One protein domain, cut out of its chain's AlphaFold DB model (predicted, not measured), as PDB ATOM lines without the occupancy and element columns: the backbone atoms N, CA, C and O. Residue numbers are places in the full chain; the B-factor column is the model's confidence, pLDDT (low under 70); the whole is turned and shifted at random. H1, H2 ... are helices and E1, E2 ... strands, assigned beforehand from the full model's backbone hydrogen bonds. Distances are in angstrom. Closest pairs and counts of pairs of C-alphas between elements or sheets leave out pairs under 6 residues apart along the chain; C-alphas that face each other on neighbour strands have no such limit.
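Overview. This is residues 178 to 291 of the 387 residues of the protein "Cu_amine_oxidN1 domain-containing protein" of Tyzzerella sp. An114 (UniProt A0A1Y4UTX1). A long, narrow, twisted sheet of five strands has one long helix, H1, running along one of its faces, mainly over E2, while the other face is bare. The strands and H1 run lengthwise, and together they make a rod whose C-alphas span 52 by 22 by 21 A. The printed part has 114 residues, with one named helix and five named strands along the chain in the order E1, E2, H1, E3, E4, E5. The sheet is mixed, in the order E1, E2, E3, E4, E5, and the class is mixed, helices and strands. The whole is only just loose, close to compact, with a radius of gyration of the C-alphas of 16.2 A.

Arrangement. Look first at the inner strands E2, residues 192 to 202, and E3, residues 242 to 253: they are parallel at 22 degrees, and N 195 and O 244 are 2.8 A apart. Their C-alphas that face each other run from 192 and 242, 4.5 A, to 197 and 247, 5.0 A. Beside E2 find the edge strand E1, residues 179 to 188, antiparallel to it in a hairpin, with N 183 and O 198 at 2.8 A. On the other side, E3, E4, residues 257 to 268, and E5, residues 272 to 283, form a meander, each strand the antiparallel neighbour of the one before. There N 249 and O 261 are 2.8 A apart, and N 266 and O 274 are 2.8 A apart. H1, residues 207 to 234, is on the sheet at a height of 9.1 A, over E2 and E3, in two layers, a helix on one face of a sheet. It runs along the strands, at 3 degrees to E2 on the local plane; the closest C-alphas of the two, Val 200 and Asn 214, are 5.6 A apart. E2, H1 and E3 form a strand-helix-strand unit, two parallel neighbour strands with a helix between, and its crossover is left-handed. In H1 every O i to N i+4 pair is within hydrogen-bond range.

Along the chain. Find C-alpha 179 at (242.866, 268.284, 333.346); E1 runs 29.5 A from there to C-alpha 188. E2 measures 31.9 A. H1 starts at C-alpha 207, (249.209, 274.766, 323.494), and runs 40.7 A. E3 measures 33.9 A, E4 35.7 A, and E5 35.9 A, ending at C-alpha 283, (249.521, 279.675, 337.060).

Size, cuts and confidence. The two C-alphas farthest apart, those of Glu 237 and Asn 285, are 52.3 A apart. The printed part has no cut. The link from H1 to E3, seven residues, is short, and the other links are tight. Past E5, residues 288 to 289 pair antiparallel with residues 282 to 283 of E5. No printed residue is under 70 in pLDDT; the mean of the printed part is 93.6.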
ATOM      1  N   PRO A 178     241.905 273.018 333.279       88.81
ATOM      2  CA  PRO A 178     242.798 272.023 332.723       88.81
ATOM      3  C   PRO A 178     242.786 270.741 333.554       88.81
ATOM      4  O   PRO A 178     242.601 270.740 334.774       88.81
ATOM      5  N   ILE A 179     242.973 269.643 332.852       89.19
ATOM      6  CA  ILE A 179     242.866 268.284 333.346       89.19
ATOM      7  C   ILE A 179     244.274 267.724 333.499       89.19
ATOM      8  O   ILE A 179     245.153 268.020 332.691       89.19
ATOM      9  N   ILE A 180     244.474 266.891 334.522       93.38
ATOM     10  CA  ILE A 180     245.685 266.090 334.687       93.38
ATOM     11  C   ILE A 180     245.282 264.625 334.567       93.38
ATOM     12  O   ILE A 180     244.577 264.108 335.429       93.38
ATOM     13  N   ASN A 181     245.742 263.981 333.502       94.56
ATOM     14  CA  ASN A 181     245.751 262.533 333.358       94.56
ATOM     15  C   ASN A 181     247.137 261.986 333.718       94.56
ATOM     16  O   ASN A 181     248.092 262.746 333.894       94.56
ATOM     17  N   VAL A 182     247.265 260.661 333.775       96.56
ATOM     18  CA  VAL A 182     248.550 259.990 333.981       96.56
ATOM     19  C   VAL A 182     248.841 259.021 332.847       96.56
ATOM     20  O   VAL A 182     247.981 258.246 332.443       96.56
ATOM     21  N   ASN A 183     250.065 259.040 332.334       95.81
ATOM     22  CA  ASN A 183     250.634 257.906 331.623       95.81
ATOM     23  C   ASN A 183     251.288 256.978 332.638       95.81
ATOM     24  O   ASN A 183     251.954 257.460 333.552       95.81
ATOM     25  N   ARG A 184     251.174 255.666 332.456       95.62
ATOM     26  CA  ARG A 184     251.699 254.706 333.419       95.62
ATOM     27  C   ARG A 184     252.749 253.796 332.799       95.62
ATOM     28  O   ARG A 184     252.494 253.119 331.801       95.62
ATOM     29  N   PHE A 185     253.925 253.777 333.415       95.75
ATOM     30  CA  PHE A 185     255.019 252.876 333.085       95.75
ATOM     31  C   PHE A 185     255.149 251.831 334.182       95.75
ATOM     32  O   PHE A 185     255.365 252.164 335.345       95.75
ATOM     33  N   GLU A 186     255.042 250.566 333.798       96.06
ATOM     34  CA  GLU A 186     255.147 249.437 334.712       96.06
ATOM     35  C   GLU A 186     256.131 248.413 334.154       96.06
ATOM     36  O   GLU A 186     256.146 248.137 332.949       96.06
ATOM     37  N   TYR A 187     256.943 247.835 335.030       96.50
ATOM     38  CA  TYR A 187     257.844 246.744 334.693       96.50
ATOM     39  C   TYR A 187     258.136 245.906 335.928       96.50
ATOM     40  O   TYR A 187     258.271 246.441 337.025       96.50
ATOM     41  N   LYS A 188     258.292 244.599 335.732       95.44
ATOM     42  CA  LYS A 188     258.690 243.674 336.784       95.44
ATOM     43  C   LYS A 188     259.485 242.516 336.202       95.44
ATOM     44  O   LYS A 188     259.026 241.855 335.270       95.44
ATOM     45  N   ASP A 189     260.640 242.246 336.788       93.25
ATOM     46  CA  ASP A 189     261.408 241.023 336.578       93.25
ATOM     47  C   ASP A 189     262.022 240.540 337.906       93.25
ATOM     48  O   ASP A 189     261.576 240.915 338.990       93.25
ATOM     49  N   SER A 190     263.018 239.655 337.841       89.50
ATOM     50  CA  SER A 190     263.687 239.133 339.035       89.50
ATOM     51  C   SER A 190     264.676 240.108 339.688       89.50
ATOM     52  O   SER A 190     265.242 239.759 340.717       89.50
ATOM     53  N   LYS A 191     264.959 241.263 339.075       90.94
ATOM     54  CA  LYS A 191     265.953 242.245 339.537       90.94
ATOM     55  C   LYS A 191     265.335 243.586 339.904       90.94
ATOM     56  O   LYS A 191     265.860 244.271 340.779       90.94
ATOM     57  N   MET A 192     264.262 243.988 339.230       94.19
ATOM     58  CA  MET A 192     263.611 245.262 339.479       94.19
ATOM     59  C   MET A 192     262.104 245.220 339.262       94.19
ATOM     60  O   MET A 192     261.580 244.493 338.418       94.19
ATOM     61  N   GLU A 193     261.425 246.094 339.987       96.62
ATOM     62  CA  GLU A 193     260.021 246.412 339.809       96.62
ATOM     63  C   GLU A 193     259.857 247.929 339.834       96.62
ATOM     64  O   GLU A 193     260.365 248.601 340.733       96.62
ATOM     65  N   TYR A 194     259.168 248.479 338.838       97.44
ATOM     66  CA  TYR A 194     258.750 249.870 338.885       97.44
ATOM     67  C   TYR A 194     257.298 250.052 338.457       97.44
ATOM     68  O   TYR A 194     256.816 249.392 337.538       97.44
ATOM     69  N   PHE A 195     256.640 250.995 339.119       97.94
ATOM     70  CA  PHE A 195     255.337 251.554 338.794       97.94
ATOM     71  C   PHE A 195     255.485 253.073 338.849       97.94
ATOM     72  O   PHE A 195     255.747 253.634 339.912       97.94
ATOM     73  N   VAL A 196     255.390 253.738 337.701       98.31
ATOM     74  CA  VAL A 196     255.679 255.169 337.588       98.31
ATOM     75  C   VAL A 196     254.600 255.855 336.774       98.31
ATOM     76  O   VAL A 196     254.407 255.557 335.592       98.31
ATOM     77  N   GLU A 197     253.926 256.812 337.398       98.31
ATOM     78  CA  GLU A 197     252.968 257.687 336.741       98.31
ATOM     79  C   GLU A 197     253.622 258.989 336.280       98.31
ATOM     80  O   GLU A 197     254.337 259.667 337.019       98.31
ATOM     81  N   VAL A 198     253.343 259.355 335.031       98.12
ATOM     82  CA  VAL A 198     253.801 260.590 334.402       98.12
ATOM     83  C   VAL A 198     252.592 261.470 334.123       98.12
ATOM     84  O   VAL A 198     251.698 261.041 333.394       98.12
ATOM     85  N   PRO A 199     252.551 262.701 334.648       97.56
ATOM     86  CA  PRO A 199     251.426 263.597 334.435       97.56
ATOM     87  C   PRO A 199     251.321 264.008 332.960       97.56
ATOM     88  O   PRO A 199     252.324 264.290 332.300       97.56
ATOM     89  N   VAL A 200     250.089 264.082 332.467       97.06
ATOM     90  CA  VAL A 200     249.722 264.595 331.145       97.06
ATOM     91  C   VAL A 200     248.654 265.660 331.343       97.06
ATOM     92  O   VAL A 200     247.548 265.365 331.791       97.06
ATOM     93  N   ILE A 201     248.990 266.903 331.022       94.38
ATOM     94  CA  ILE A 201     248.113 268.056 331.218       94.38
ATOM     95  C   ILE A 201     247.431 268.414 329.905       94.38
ATOM     96  O   ILE A 201     248.087 268.508 328.866       94.38
ATOM     97  N   THR A 202     246.124 268.654 329.954       91.88
ATOM     98  CA  THR A 202     245.340 269.103 328.800       91.88
ATOM     99  C   THR A 202     244.390 270.232 329.175       91.88
ATOM    100  O   THR A 202     243.937 270.338 330.309       91.88
ATOM    101  N   GLY A 203     244.081 271.101 328.216       88.44
ATOM    102  CA  GLY A 203     243.144 272.213 328.413       88.44
ATOM    103  C   GLY A 203     243.801 273.524 328.853       88.44
ATOM    104  O   GLY A 203     243.105 274.461 329.230       88.44
ATOM    105  N   LEU A 204     245.128 273.628 328.775       90.75
ATOM    106  CA  LEU A 204     245.835 274.901 328.875       90.75
ATOM    107  C   LEU A 204     245.573 275.760 327.628       90.75
ATOM    108  O   LEU A 204     245.427 275.250 326.511       90.75
ATOM    109  N   ASN A 205     245.534 277.083 327.822       89.81
ATOM    110  CA  ASN A 205     245.261 278.043 326.748       89.81
ATOM    111  C   ASN A 205     246.469 278.235 325.819       89.81
ATOM    112  O   ASN A 205     246.297 278.581 324.652       89.81
ATOM    113  N   ASP A 206     247.687 278.016 326.324       92.88
ATOM    114  CA  ASP A 206     248.908 278.013 325.519       92.88
ATOM    115  C   ASP A 206     249.292 276.566 325.183       92.88
ATOM    116  O   ASP A 206     249.899 275.857 325.988       92.88
ATOM    117  N   LYS A 207     248.937 276.129 323.971       91.56
ATOM    118  CA  LYS A 207     249.209 274.766 323.494       91.56
ATOM    119  C   LYS A 207     250.689 274.452 323.345       91.56
ATOM    120  O   LYS A 207     251.099 273.326 323.603       91.56
ATOM    121  N   LYS A 208     251.515 275.443 323.012       94.94
ATOM    122  CA  LYS A 208     252.960 275.232 322.920       94.94
ATOM    123  C   LYS A 208     253.561 275.035 324.309       94.94
ATOM    124  O   LYS A 208     254.454 274.207 324.480       94.94
ATOM    125  N   TYR A 209     253.101 275.800 325.296       95.44
ATOM    126  CA  TYR A 209     253.485 275.585 326.687       95.44
ATOM    127  C   TYR A 209     253.023 274.208 327.190       95.44
ATOM    128  O   TYR A 209     253.845 273.483 327.746       95.44
ATOM    129  N   GLU A 210     251.772 273.817 326.919       95.50
ATOM    130  CA  GLU A 210     251.210 272.491 327.241       95.50
ATOM    131  C   GLU A 210     252.077 271.347 326.694       95.50
ATOM    132  O   GLU A 210     252.536 270.496 327.457       95.50
ATOM    133  N   GLU A 211     252.379 271.364 325.394       96.19
ATOM    134  CA  GLU A 211     253.222 270.360 324.735       96.19
ATOM    135  C   GLU A 211     254.634 270.312 325.329       96.19
ATOM    136  O   GLU A 211     255.146 269.238 325.654       96.19
ATOM    137  N   ASN A 212     255.281 271.469 325.507       97.00
ATOM    138  CA  ASN A 212     256.625 271.531 326.087       97.00
ATOM    139  C   ASN A 212     256.653 270.966 327.508       97.00
ATOM    140  O   ASN A 212     257.600 270.268 327.880       97.00
ATOM    141  N   LEU A 213     255.621 271.260 328.297       96.62
ATOM    142  CA  LEU A 213     255.506 270.805 329.668       96.62
ATOM    143  C   LEU A 213     255.319 269.283 329.727       96.62
ATOM    144  O   LEU A 213     256.125 268.608 330.373       96.62
ATOM    145  N   ASN A 214     254.365 268.736 328.969       97.69
ATOM    146  CA  ASN A 214     254.131 267.291 328.873       97.69
ATOM    147  C   ASN A 214     255.372 266.540 328.363       97.69
ATOM    148  O   ASN A 214     255.792 265.541 328.951       97.69
ATOM    149  N   ASN A 215     256.036 267.062 327.326       97.94
ATOM    150  CA  ASN A 215     257.284 266.493 326.812       97.94
ATOM    151  C   ASN A 215     258.395 266.496 327.867       97.94
ATOM    152  O   ASN A 215     259.179 265.546 327.945       97.94
ATOM    153  N   SER A 216     258.469 267.544 328.695       97.44
ATOM    154  CA  SER A 216     259.449 267.616 329.776       97.44
ATOM    155  C   SER A 216     259.210 266.546 330.845       97.44
ATOM    156  O   SER A 216     260.178 265.945 331.310       97.44
ATOM    157  N   PHE A 217     257.949 266.257 331.190       97.75
ATOM    158  CA  PHE A 217     257.599 265.215 332.158       97.75
ATOM    159  C   PHE A 217     257.988 263.829 331.654       97.75
ATOM    160  O   PHE A 217     258.665 263.082 332.364       97.75
ATOM    161  N   VAL A 218     257.641 263.518 330.402       96.75
ATOM    162  CA  VAL A 218     258.006 262.245 329.770       96.75
ATOM    163  C   VAL A 218     259.524 262.108 329.681       96.75
ATOM    164  O   VAL A 218     260.069 261.089 330.094       96.75
ATOM    165  N   THR A 219     260.226 263.136 329.198       97.81
ATOM    166  CA  THR A 219     261.684 263.078 329.004       97.81
ATOM    167  C   THR A 219     262.414 262.841 330.323       97.81
ATOM    168  O   THR A 219     263.203 261.903 330.419       97.81
ATOM    169  N   LYS A 220     262.108 263.638 331.357       97.50
ATOM    170  CA  LYS A 220     262.730 263.500 332.682       97.50
ATOM    171  C   LYS A 220     262.459 262.125 333.288       97.50
ATOM    172  O   LYS A 220     263.386 261.479 333.758       97.50
ATOM    173  N   THR A 221     261.217 261.648 333.214       97.06
ATOM    174  CA  THR A 221     260.867 260.331 333.764       97.06
ATOM    175  C   THR A 221     261.576 259.205 333.018       97.06
ATOM    176  O   THR A 221     262.110 258.292 333.640       97.06
ATOM    177  N   MET A 222     261.644 259.271 331.687       96.00
ATOM    178  CA  MET A 222     262.353 258.262 330.901       96.00
ATOM    179  C   MET A 222     263.854 258.250 331.196       96.00
ATOM    180  O   MET A 222     264.473 257.188 331.150       96.00
ATOM    181  N   ASP A 223     264.456 259.398 331.497       97.75
ATOM    182  CA  ASP A 223     265.852 259.459 331.924       97.75
ATOM    183  C   ASP A 223     266.043 258.871 333.332       97.75
ATOM    184  O   ASP A 223     266.962 258.069 333.519       97.75
ATOM    185  N   ASP A 224     265.129 259.141 334.270       96.12
ATOM    186  CA  ASP A 224     265.110 258.505 335.594       96.12
ATOM    187  C   ASP A 224     264.969 256.972 335.492       96.12
ATOM    188  O   ASP A 224     265.710 256.243 336.155       96.12
ATOM    189  N   ILE A 225     264.078 256.467 334.627       95.62
ATOM    190  CA  ILE A 225     263.900 255.024 334.353       95.62
ATOM    191  C   ILE A 225     265.175 254.410 333.786       95.62
ATOM    192  O   ILE A 225     265.594 253.343 334.234       95.62
ATOM    193  N   LYS A 226     265.844 255.078 332.840       96.00
ATOM    194  CA  LYS A 226     267.121 254.581 332.300       96.00
ATOM    195  C   LYS A 226     268.204 254.520 333.373       96.00
ATOM    196  O   LYS A 226     269.010 253.594 333.347       96.00
ATOM    197  N   ILE A 227     268.275 255.508 334.266       94.69
ATOM    198  CA  ILE A 227     269.251 255.519 335.363       94.69
ATOM    199  C   ILE A 227     268.962 254.362 336.323       94.69
ATOM    200  O   ILE A 227     269.862 253.570 336.588       94.69
ATOM    201  N   PHE A 228     267.705 254.212 336.744       92.88
ATOM    202  CA  PHE A 228     267.264 253.142 337.639       92.88
ATOM    203  C   PHE A 228     267.547 251.745 337.061       92.88
ATOM    204  O   PHE A 228     268.172 250.913 337.714       92.88
ATOM    205  N   ALA A 229     267.200 251.512 335.791       91.19
ATOM    206  CA  ALA A 229     267.454 250.239 335.115       91.19
ATOM    207  C   ALA A 229     268.952 249.937 334.923       91.19
ATOM    208  O   ALA A 229     269.370 248.780 334.912       91.19
ATOM    209  N   ARG A 230     269.794 250.966 334.752       91.75
ATOM    210  CA  ARG A 230     271.254 250.781 334.697       91.75
ATOM    211  C   ARG A 230     271.816 250.396 336.058       91.75
ATOM    212  O   ARG A 230     272.674 249.524 336.106       91.75
ATOM    213  N   GLN A 231     271.350 251.033 337.132       88.56
ATOM    214  CA  GLN A 231     271.774 250.712 338.496       88.56
ATOM    215  C   GLN A 231     271.449 249.251 338.834       88.56
ATOM    216  O   GLN A 231     272.358 248.505 339.189       88.56
ATOM    217  N   SER A 232     270.212 248.808 338.585       87.06
ATOM    218  CA  SER A 232     269.799 247.417 338.829       87.06
ATOM    219  C   SER A 232     270.517 246.389 337.945       87.06
ATOM    220  O   SER A 232     270.734 245.247 338.344       87.06
ATOM    221  N   GLY A 233     270.914 246.778 336.730       84.12
ATOM    222  CA  GLY A 233     271.694 245.924 335.835       84.12
ATOM    223  C   GLY A 233     273.151 245.727 336.267       84.12
ATOM    224  O   GLY A 233     273.724 244.677 335.972       84.12
ATOM    225  N   LEU A 234     273.743 246.725 336.932       84.75
ATOM    226  CA  LEU A 234     275.136 246.708 337.390       84.75
ATOM    227  C   LEU A 234     275.321 245.948 338.706       84.75
ATOM    228  O   LEU A 234     276.412 245.430 338.941       84.75
ATOM    229  N   ASP A 235     274.284 245.864 339.536       82.62
ATOM    230  CA  ASP A 235     274.329 245.092 340.772       82.62
ATOM    231  C   ASP A 235     274.114 243.597 340.486       82.62
ATOM    232  O   ASP A 235     273.016 243.120 340.181       82.62
ATOM    233  N   THR A 236     275.213 242.843 340.512       80.56
ATOM    234  CA  THR A 236     275.207 241.394 340.287       80.56
ATOM    235  C   THR A 236     275.029 240.583 341.566       80.56
ATOM    236  O   THR A 236     274.838 239.372 341.466       80.56
ATOM    237  N   GLU A 237     275.118 241.217 342.735       83.12
ATOM    238  CA  GLU A 237     275.112 240.561 344.051       83.12
ATOM    239  C   GLU A 237     273.866 240.904 344.883       83.12
ATOM    240  O   GLU A 237     273.709 240.374 345.979       83.12
ATOM    241  N   ALA A 238     272.963 241.741 344.358       79.75
ATOM    242  CA  ALA A 238     271.700 242.109 344.985       79.75
ATOM    243  C   ALA A 238     270.922 240.897 345.535       79.75
ATOM    244  O   ALA A 238     270.474 240.021 344.790       79.75
ATOM    245  N   GLU A 239     270.708 240.884 346.850       81.44
ATOM    246  CA  GLU A 239     269.912 239.858 347.542       81.44
ATOM    247  C   GLU A 239     268.397 240.136 347.482       81.44
ATOM    248  O   GLU A 239     267.585 239.268 347.807       81.44
ATOM    249  N   SER A 240     268.003 241.338 347.049       86.81
ATOM    250  CA  SER A 240     266.615 241.760 346.840       86.81
ATOM    251  C   SER A 240     266.468 242.547 345.538       86.81
ATOM    252  O   SER A 240     267.456 242.936 344.920       86.81
ATOM    253  N   ILE A 241     265.228 242.789 345.112       90.31
ATOM    254  CA  ILE A 241     264.966 243.599 343.919       90.31
ATOM    255  C   ILE A 241     265.125 245.092 344.213       90.31
ATOM    256  O   ILE A 241     264.920 245.536 345.342       90.31
ATOM    257  N   TYR A 242     265.423 245.863 343.173       94.44
ATOM    258  CA  TYR A 242     265.214 247.307 343.168       94.44
ATOM    259  C   TYR A 242     263.722 247.599 343.000       94.44
ATOM    260  O   TYR A 242     263.091 247.058 342.091       94.44
ATOM    261  N   TYR A 243     263.162 248.477 343.822       95.50
ATOM    262  CA  TYR A 243     261.746 248.835 343.764       95.50
ATOM    263  C   TYR A 243     261.568 250.338 343.560       95.50
ATOM    264  O   TYR A 243     262.259 251.146 344.177       95.50
ATOM    265  N   TRP A 244     260.635 250.735 342.698       97.31
ATOM    266  CA  TRP A 244     260.243 252.131 342.527       97.31
ATOM    267  C   TRP A 244     258.733 252.242 342.354       97.31
ATOM    268  O   TRP A 244     258.166 251.725 341.398       97.31
ATOM    269  N   ASN A 245     258.083 252.972 343.251       97.81
ATOM    270  CA  ASN A 245     256.689 253.365 343.105       97.81
ATOM    271  C   ASN A 245     256.582 254.888 343.148       97.81
ATOM    272  O   ASN A 245     257.031 255.498 344.112       97.81
ATOM    273  N   GLU A 246     256.037 255.504 342.104       97.88
ATOM    274  CA  GLU A 246     255.788 256.943 342.021       97.88
ATOM    275  C   GLU A 246     254.432 257.204 341.372       97.88
ATOM    276  O   GLU A 246     254.168 256.747 340.261       97.88
ATOM    277  N   GLN A 247     253.591 257.964 342.071       98.31
ATOM    278  CA  GLN A 247     252.224 258.284 341.672       98.31
ATOM    279  C   GLN A 247     252.024 259.791 341.602       98.31
ATOM    280  O   GLN A 247     252.696 260.553 342.304       98.31
ATOM    281  N   VAL A 248     251.096 260.233 340.755       98.25
ATOM    282  CA  VAL A 248     250.741 261.652 340.646       98.25
ATOM    283  C   VAL A 248     249.566 261.954 341.568       98.25
ATOM    284  O   VAL A 248     248.480 261.408 341.417       98.25
ATOM    285  N   GLU A 249     249.757 262.895 342.486       97.12
ATOM    286  CA  GLU A 249     248.713 263.380 343.384       97.12
ATOM    287  C   GLU A 249     248.332 264.817 343.012       97.12
ATOM    288  O   GLU A 249     249.129 265.747 343.170       97.12
ATOM    289  N   VAL A 250     247.098 265.021 342.541       95.62
ATOM    290  CA  VAL A 250     246.535 266.366 342.352       95.62
ATOM    291  C   VAL A 250     246.174 266.940 343.719       95.62
ATOM    292  O   VAL A 250     245.409 266.331 344.461       95.62
ATOM    293  N   LYS A 251     246.727 268.108 344.057       96.38
ATOM    294  CA  LYS A 251     246.554 268.749 345.369       96.38
ATOM    295  C   LYS A 251     245.540 269.876 345.322       96.38
ATOM    296  O   LYS A 251     244.568 269.876 346.062       96.38
ATOM    297  N   THR A 252     245.727 270.807 344.394       94.12
ATOM    298  CA  THR A 252     244.811 271.935 344.204       94.12
ATOM    299  C   THR A 252     244.533 272.121 342.725       94.12
ATOM    300  O   THR A 252     245.451 272.123 341.908       94.12
ATOM    301  N   LYS A 253     243.263 272.306 342.371       91.19
ATOM    302  CA  LYS A 253     242.832 272.644 341.014       91.19
ATOM    303  C   LYS A 253     241.676 273.628 341.101       91.19
ATOM    304  O   LYS A 253     240.602 273.272 341.579       91.19
ATOM    305  N   ASP A 254     241.889 274.846 340.623       87.94
ATOM    306  CA  ASP A 254     240.849 275.869 340.541       87.94
ATOM    307  C   ASP A 254     240.972 276.702 339.254       87.94
ATOM    308  O   ASP A 254     241.617 276.297 338.286       87.94
ATOM    309  N   SER A 255     240.302 277.856 339.198       85.12
ATOM    310  CA  SER A 255     240.289 278.724 338.017       85.12
ATOM    311  C   SER A 255     241.595 279.499 337.782       85.12
ATOM    312  O   SER A 255     241.721 280.189 336.774       85.12
ATOM    313  N   LYS A 256     242.532 279.496 338.733       91.75
ATOM    314  CA  LYS A 256     243.752 280.315 338.732       91.75
ATOM    315  C   LYS A 256     245.021 279.486 338.837       91.75
ATOM    316  O   LYS A 256     246.016 279.892 338.233       91.75
ATOM    317  N   ILE A 257     245.014 278.386 339.588       94.75
ATOM    318  CA  ILE A 257     246.179 277.511 339.721       94.75
ATOM    319  C   ILE A 257     245.825 276.035 339.586       94.75
ATOM    320  O   ILE A 257     244.708 275.596 339.862       94.75
ATOM    321  N   ILE A 258     246.843 275.267 339.213       95.69
ATOM    322  CA  ILE A 258     246.876 273.818 339.377       95.69
ATOM    323  C   ILE A 258     248.160 273.470 340.113       95.69
ATOM    324  O   ILE A 258     249.230 273.927 339.719       95.69
ATOM    325  N   SER A 259     248.059 272.674 341.168       97.56
ATOM    326  CA  SER A 259     249.187 272.155 341.928       97.56
ATOM    327  C   SER A 259     249.040 270.651 342.094       97.56
ATOM    328  O   SER A 259     247.990 270.158 342.510       97.56
ATOM    329  N   PHE A 260     250.088 269.922 341.741       97.75
ATOM    330  CA  PHE A 260     250.174 268.478 341.887       97.75
ATOM    331  C   PHE A 260     251.610 268.080 342.216       97.75
ATOM    332  O   PHE A 260     252.544 268.877 342.088       97.75
ATOM    333  N   ILE A 261     251.794 266.842 342.648       98.12
ATOM    334  CA  ILE A 261     253.104 266.302 342.992       98.12
ATOM    335  C   ILE A 261     253.214 264.865 342.505       98.12
ATOM    336  O   ILE A 261     252.313 264.070 342.747       98.12
ATOM    337  N   SER A 262     254.322 264.519 341.848       98.19
ATOM    338  CA  SER A 262     254.708 263.112 341.738       98.19
ATOM    339  C   SER A 262     255.411 262.713 343.034       98.19
ATOM    340  O   SER A 262     256.467 263.267 343.371       98.19
ATOM    341  N   LYS A 263     254.788 261.812 343.795       97.62
ATOM    342  CA  LYS A 263     255.237 261.365 345.115       97.62
ATOM    343  C   LYS A 263     255.430 259.857 345.110       97.62
ATOM    344  O   LYS A 263     254.707 259.132 344.436       97.62
ATOM    345  N   GLY A 264     256.438 259.375 345.828       97.12
ATOM    346  CA  GLY A 264     256.782 257.964 345.755       97.12
ATOM    347  C   GLY A 264     257.944 257.539 346.629       97.12
ATOM    348  O   GLY A 264     258.476 258.326 347.415       97.12
ATOM    349  N   VAL A 265     258.359 256.292 346.443       96.62
ATOM    350  CA  VAL A 265     259.518 255.682 347.088       96.62
ATOM    351  C   VAL A 265     260.371 254.930 346.071       96.62
ATOM    352  O   VAL A 265     259.859 254.324 345.129       96.62
ATOM    353  N   LYS A 266     261.684 254.969 346.275       95.56
ATOM    354  CA  LYS A 266     262.666 254.080 345.657       95.56
ATOM    355  C   LYS A 266     263.342 253.285 346.758       95.56
ATOM    356  O   LYS A 266     263.839 253.882 347.708       95.56
ATOM    357  N   GLU A 267     263.364 251.972 346.613       93.62
ATOM    358  CA  GLU A 267     264.040 251.062 347.529       93.62
ATOM    359  C   GLU A 267     265.158 250.351 346.770       93.62
ATOM    360  O   GLU A 267     264.941 249.744 345.716       93.62
ATOM    361  N   GLU A 268     266.371 250.468 347.296       88.00
ATOM    362  CA  GLU A 268     267.545 249.763 346.788       88.00
ATOM    363  C   GLU A 268     267.826 248.513 347.641       88.00
ATOM    364  O   GLU A 268     267.463 248.480 348.828       88.00
ATOM    365  N   PRO A 269     268.500 247.486 347.085       85.44
ATOM    366  CA  PRO A 269     268.959 246.345 347.863       85.44
ATOM    367  C   PRO A 269     269.764 246.791 349.089       85.44
ATOM    368  O   PRO A 269     270.698 247.583 348.985       85.44
ATOM    369  N   GLY A 270     269.363 246.315 350.270       79.00
ATOM    370  CA  GLY A 270     269.880 246.797 351.559       79.00
ATOM    371  C   GLY A 270     268.928 247.717 352.336       79.00
ATOM    372  O   GLY A 270     269.243 248.081 353.469       79.00
ATOM    373  N   GLY A 271     267.751 248.043 351.784       77.06
ATOM    374  CA  GLY A 271     266.637 248.661 352.519       77.06
ATOM    375  C   GLY A 271     266.725 250.181 352.680       77.06
ATOM    376  O   GLY A 271     266.137 250.738 353.608       77.06
ATOM    377  N   ILE A 272     267.477 250.864 351.812       78.94
ATOM    378  CA  ILE A 272     267.499 252.330 351.782       78.94
ATOM    379  C   ILE A 272     266.268 252.810 351.012       78.94
ATOM    380  O   ILE A 272     266.199 252.667 349.792       78.94
ATOM    381  N   ASN A 273     265.327 253.418 351.734       89.75
ATOM    382  CA  ASN A 273     264.089 253.948 351.169       89.75
ATOM    383  C   ASN A 273     264.232 255.451 350.904       89.75
ATOM    384  O   ASN A 273     264.134 256.275 351.815       89.75
ATOM    385  N   ALA A 274     264.449 255.817 349.643       94.12
ATOM    386  CA  ALA A 274     264.471 257.204 349.203       94.12
ATOM    387  C   ALA A 274     263.063 257.674 348.827       94.12
ATOM    388  O   ALA A 274     262.370 257.045 348.033       94.12
ATOM    389  N   THR A 275     262.637 258.809 349.374       96.00
ATOM    390  CA  THR A 275     261.355 259.434 349.034       96.00
ATOM    391  C   THR A 275     261.497 260.276 347.768       96.00
ATOM    392  O   THR A 275     262.474 261.004 347.589       96.00
ATOM    393  N   ILE A 276     260.489 260.222 346.904       96.62
ATOM    394  CA  ILE A 276     260.372 261.062 345.714       96.62
ATOM    395  C   ILE A 276     259.352 262.161 345.982       96.62
ATOM    396  O   ILE A 276     258.244 261.885 346.433       96.62
ATOM    397  N   MET A 277     259.735 263.400 345.677       96.69
ATOM    398  CA  MET A 277     258.864 264.572 345.719       96.69
ATOM    399  C   MET A 277     259.188 265.479 344.532       96.69
ATOM    400  O   MET A 277     260.217 266.155 344.527       96.69
ATOM    401  N   LYS A 278     258.332 265.475 343.507       97.12
ATOM    402  CA  LYS A 278     258.475 266.306 342.301       97.12
ATOM    403  C   LYS A 278     257.216 267.161 342.125       97.12
ATOM    404  O   LYS A 278     256.278 266.739 341.445       97.12
ATOM    405  N   PRO A 279     257.133 268.322 342.789       97.50
ATOM    406  CA  PRO A 279     255.962 269.172 342.717       97.50
ATOM    407  C   PRO A 279     255.930 269.939 341.400       97.50
ATOM    408  O   PRO A 279     256.961 270.259 340.802       97.50
ATOM    409  N   VAL A 280     254.728 270.303 340.985       97.81
ATOM    410  CA  VAL A 280     254.497 271.248 339.903       97.81
ATOM    411  C   VAL A 280     253.315 272.114 340.297       97.81
ATOM    412  O   VAL A 280     252.229 271.616 340.583       97.81
ATOM    413  N   THR A 281     253.518 273.427 340.265       97.81
ATOM    414  CA  THR A 281     252.435 274.400 340.406       97.81
ATOM    415  C   THR A 281     252.405 275.290 339.172       97.81
ATOM    416  O   THR A 281     253.442 275.794 338.752       97.81
ATOM    417  N   ILE A 282     251.237 275.465 338.564       97.12
ATOM    418  CA  ILE A 282     251.033 276.203 337.314       97.12
ATOM    419  C   ILE A 282     250.065 277.344 337.578       97.12
ATOM    420  O   ILE A 282     248.985 277.137 338.129       97.12
ATOM    421  N   ASN A 283     250.429 278.541 337.129       95.50
ATOM    422  CA  ASN A 283     249.521 279.675 337.060       95.50
ATOM    423  C   ASN A 283     248.747 279.619 335.740       95.50
ATOM    424  O   ASN A 283     249.331 279.745 334.662       95.50
ATOM    425  N   LEU A 284     247.428 279.462 335.820       93.44
ATOM    426  CA  LEU A 284     246.556 279.315 334.652       93.44
ATOM    427  C   LEU A 284     246.346 280.621 333.880       93.44
ATOM    428  O   LEU A 284     246.038 280.588 332.687       93.44
ATOM    429  N   ASN A 285     246.550 281.769 334.531       91.19
ATOM    430  CA  ASN A 285     246.447 283.072 333.876       91.19
ATOM    431  C   ASN A 285     247.685 283.362 333.026       91.19
ATOM    432  O   ASN A 285     247.562 283.845 331.905       91.19
ATOM    433  N   THR A 286     248.875 283.085 333.565       93.81
ATOM    434  CA  THR A 286     250.148 283.353 332.875       93.81
ATOM    435  C   THR A 286     250.655 282.172 332.059       93.81
ATOM    436  O   THR A 286     251.599 282.358 331.299       93.81
ATOM    437  N   GLN A 287     250.040 280.990 332.195       92.69
ATOM    438  CA  GLN A 287     250.443 279.750 331.518       92.69
ATOM    439  C   GLN A 287     251.919 279.423 331.790       92.69
ATOM    440  O   GLN A 287     252.725 279.244 330.881       92.69
ATOM    441  N   SER A 288     252.293 279.422 333.072       94.69
ATOM    442  CA  SER A 288     253.680 279.233 333.495       94.69
ATOM    443  C   SER A 288     253.784 278.481 334.815       94.69
ATOM    444  O   SER A 288     252.954 278.650 335.711       94.69
ATOM    445  N   THR A 289     254.855 277.702 334.963       96.38
ATOM    446  CA  THR A 289     255.199 277.045 336.227       96.38
ATOM    447  C   THR A 289     255.607 278.110 337.242       96.38
ATOM    448  O   THR A 289     256.333 279.043 336.899       96.38
ATOM    449  N   MET A 290     255.112 277.985 338.468       97.19
ATOM    450  CA  MET A 290     255.319 278.935 339.553       97.19
ATOM    451  C   MET A 290     256.487 278.521 340.439       97.19
ATOM    452  O   MET A 290     256.659 277.342 340.744       97.19
ATOM    453  N   LYS A 291     257.214 279.523 340.925       97.50
ATOM    454  CA  LYS A 291     258.101 279.433 342.086       97.50
ATOM    455  C   LYS A 291     257.395 279.933 343.338       97.50
ATOM    456  O   LYS A 291     256.423 280.686 343.252       97.50
TER     457      LYS A 291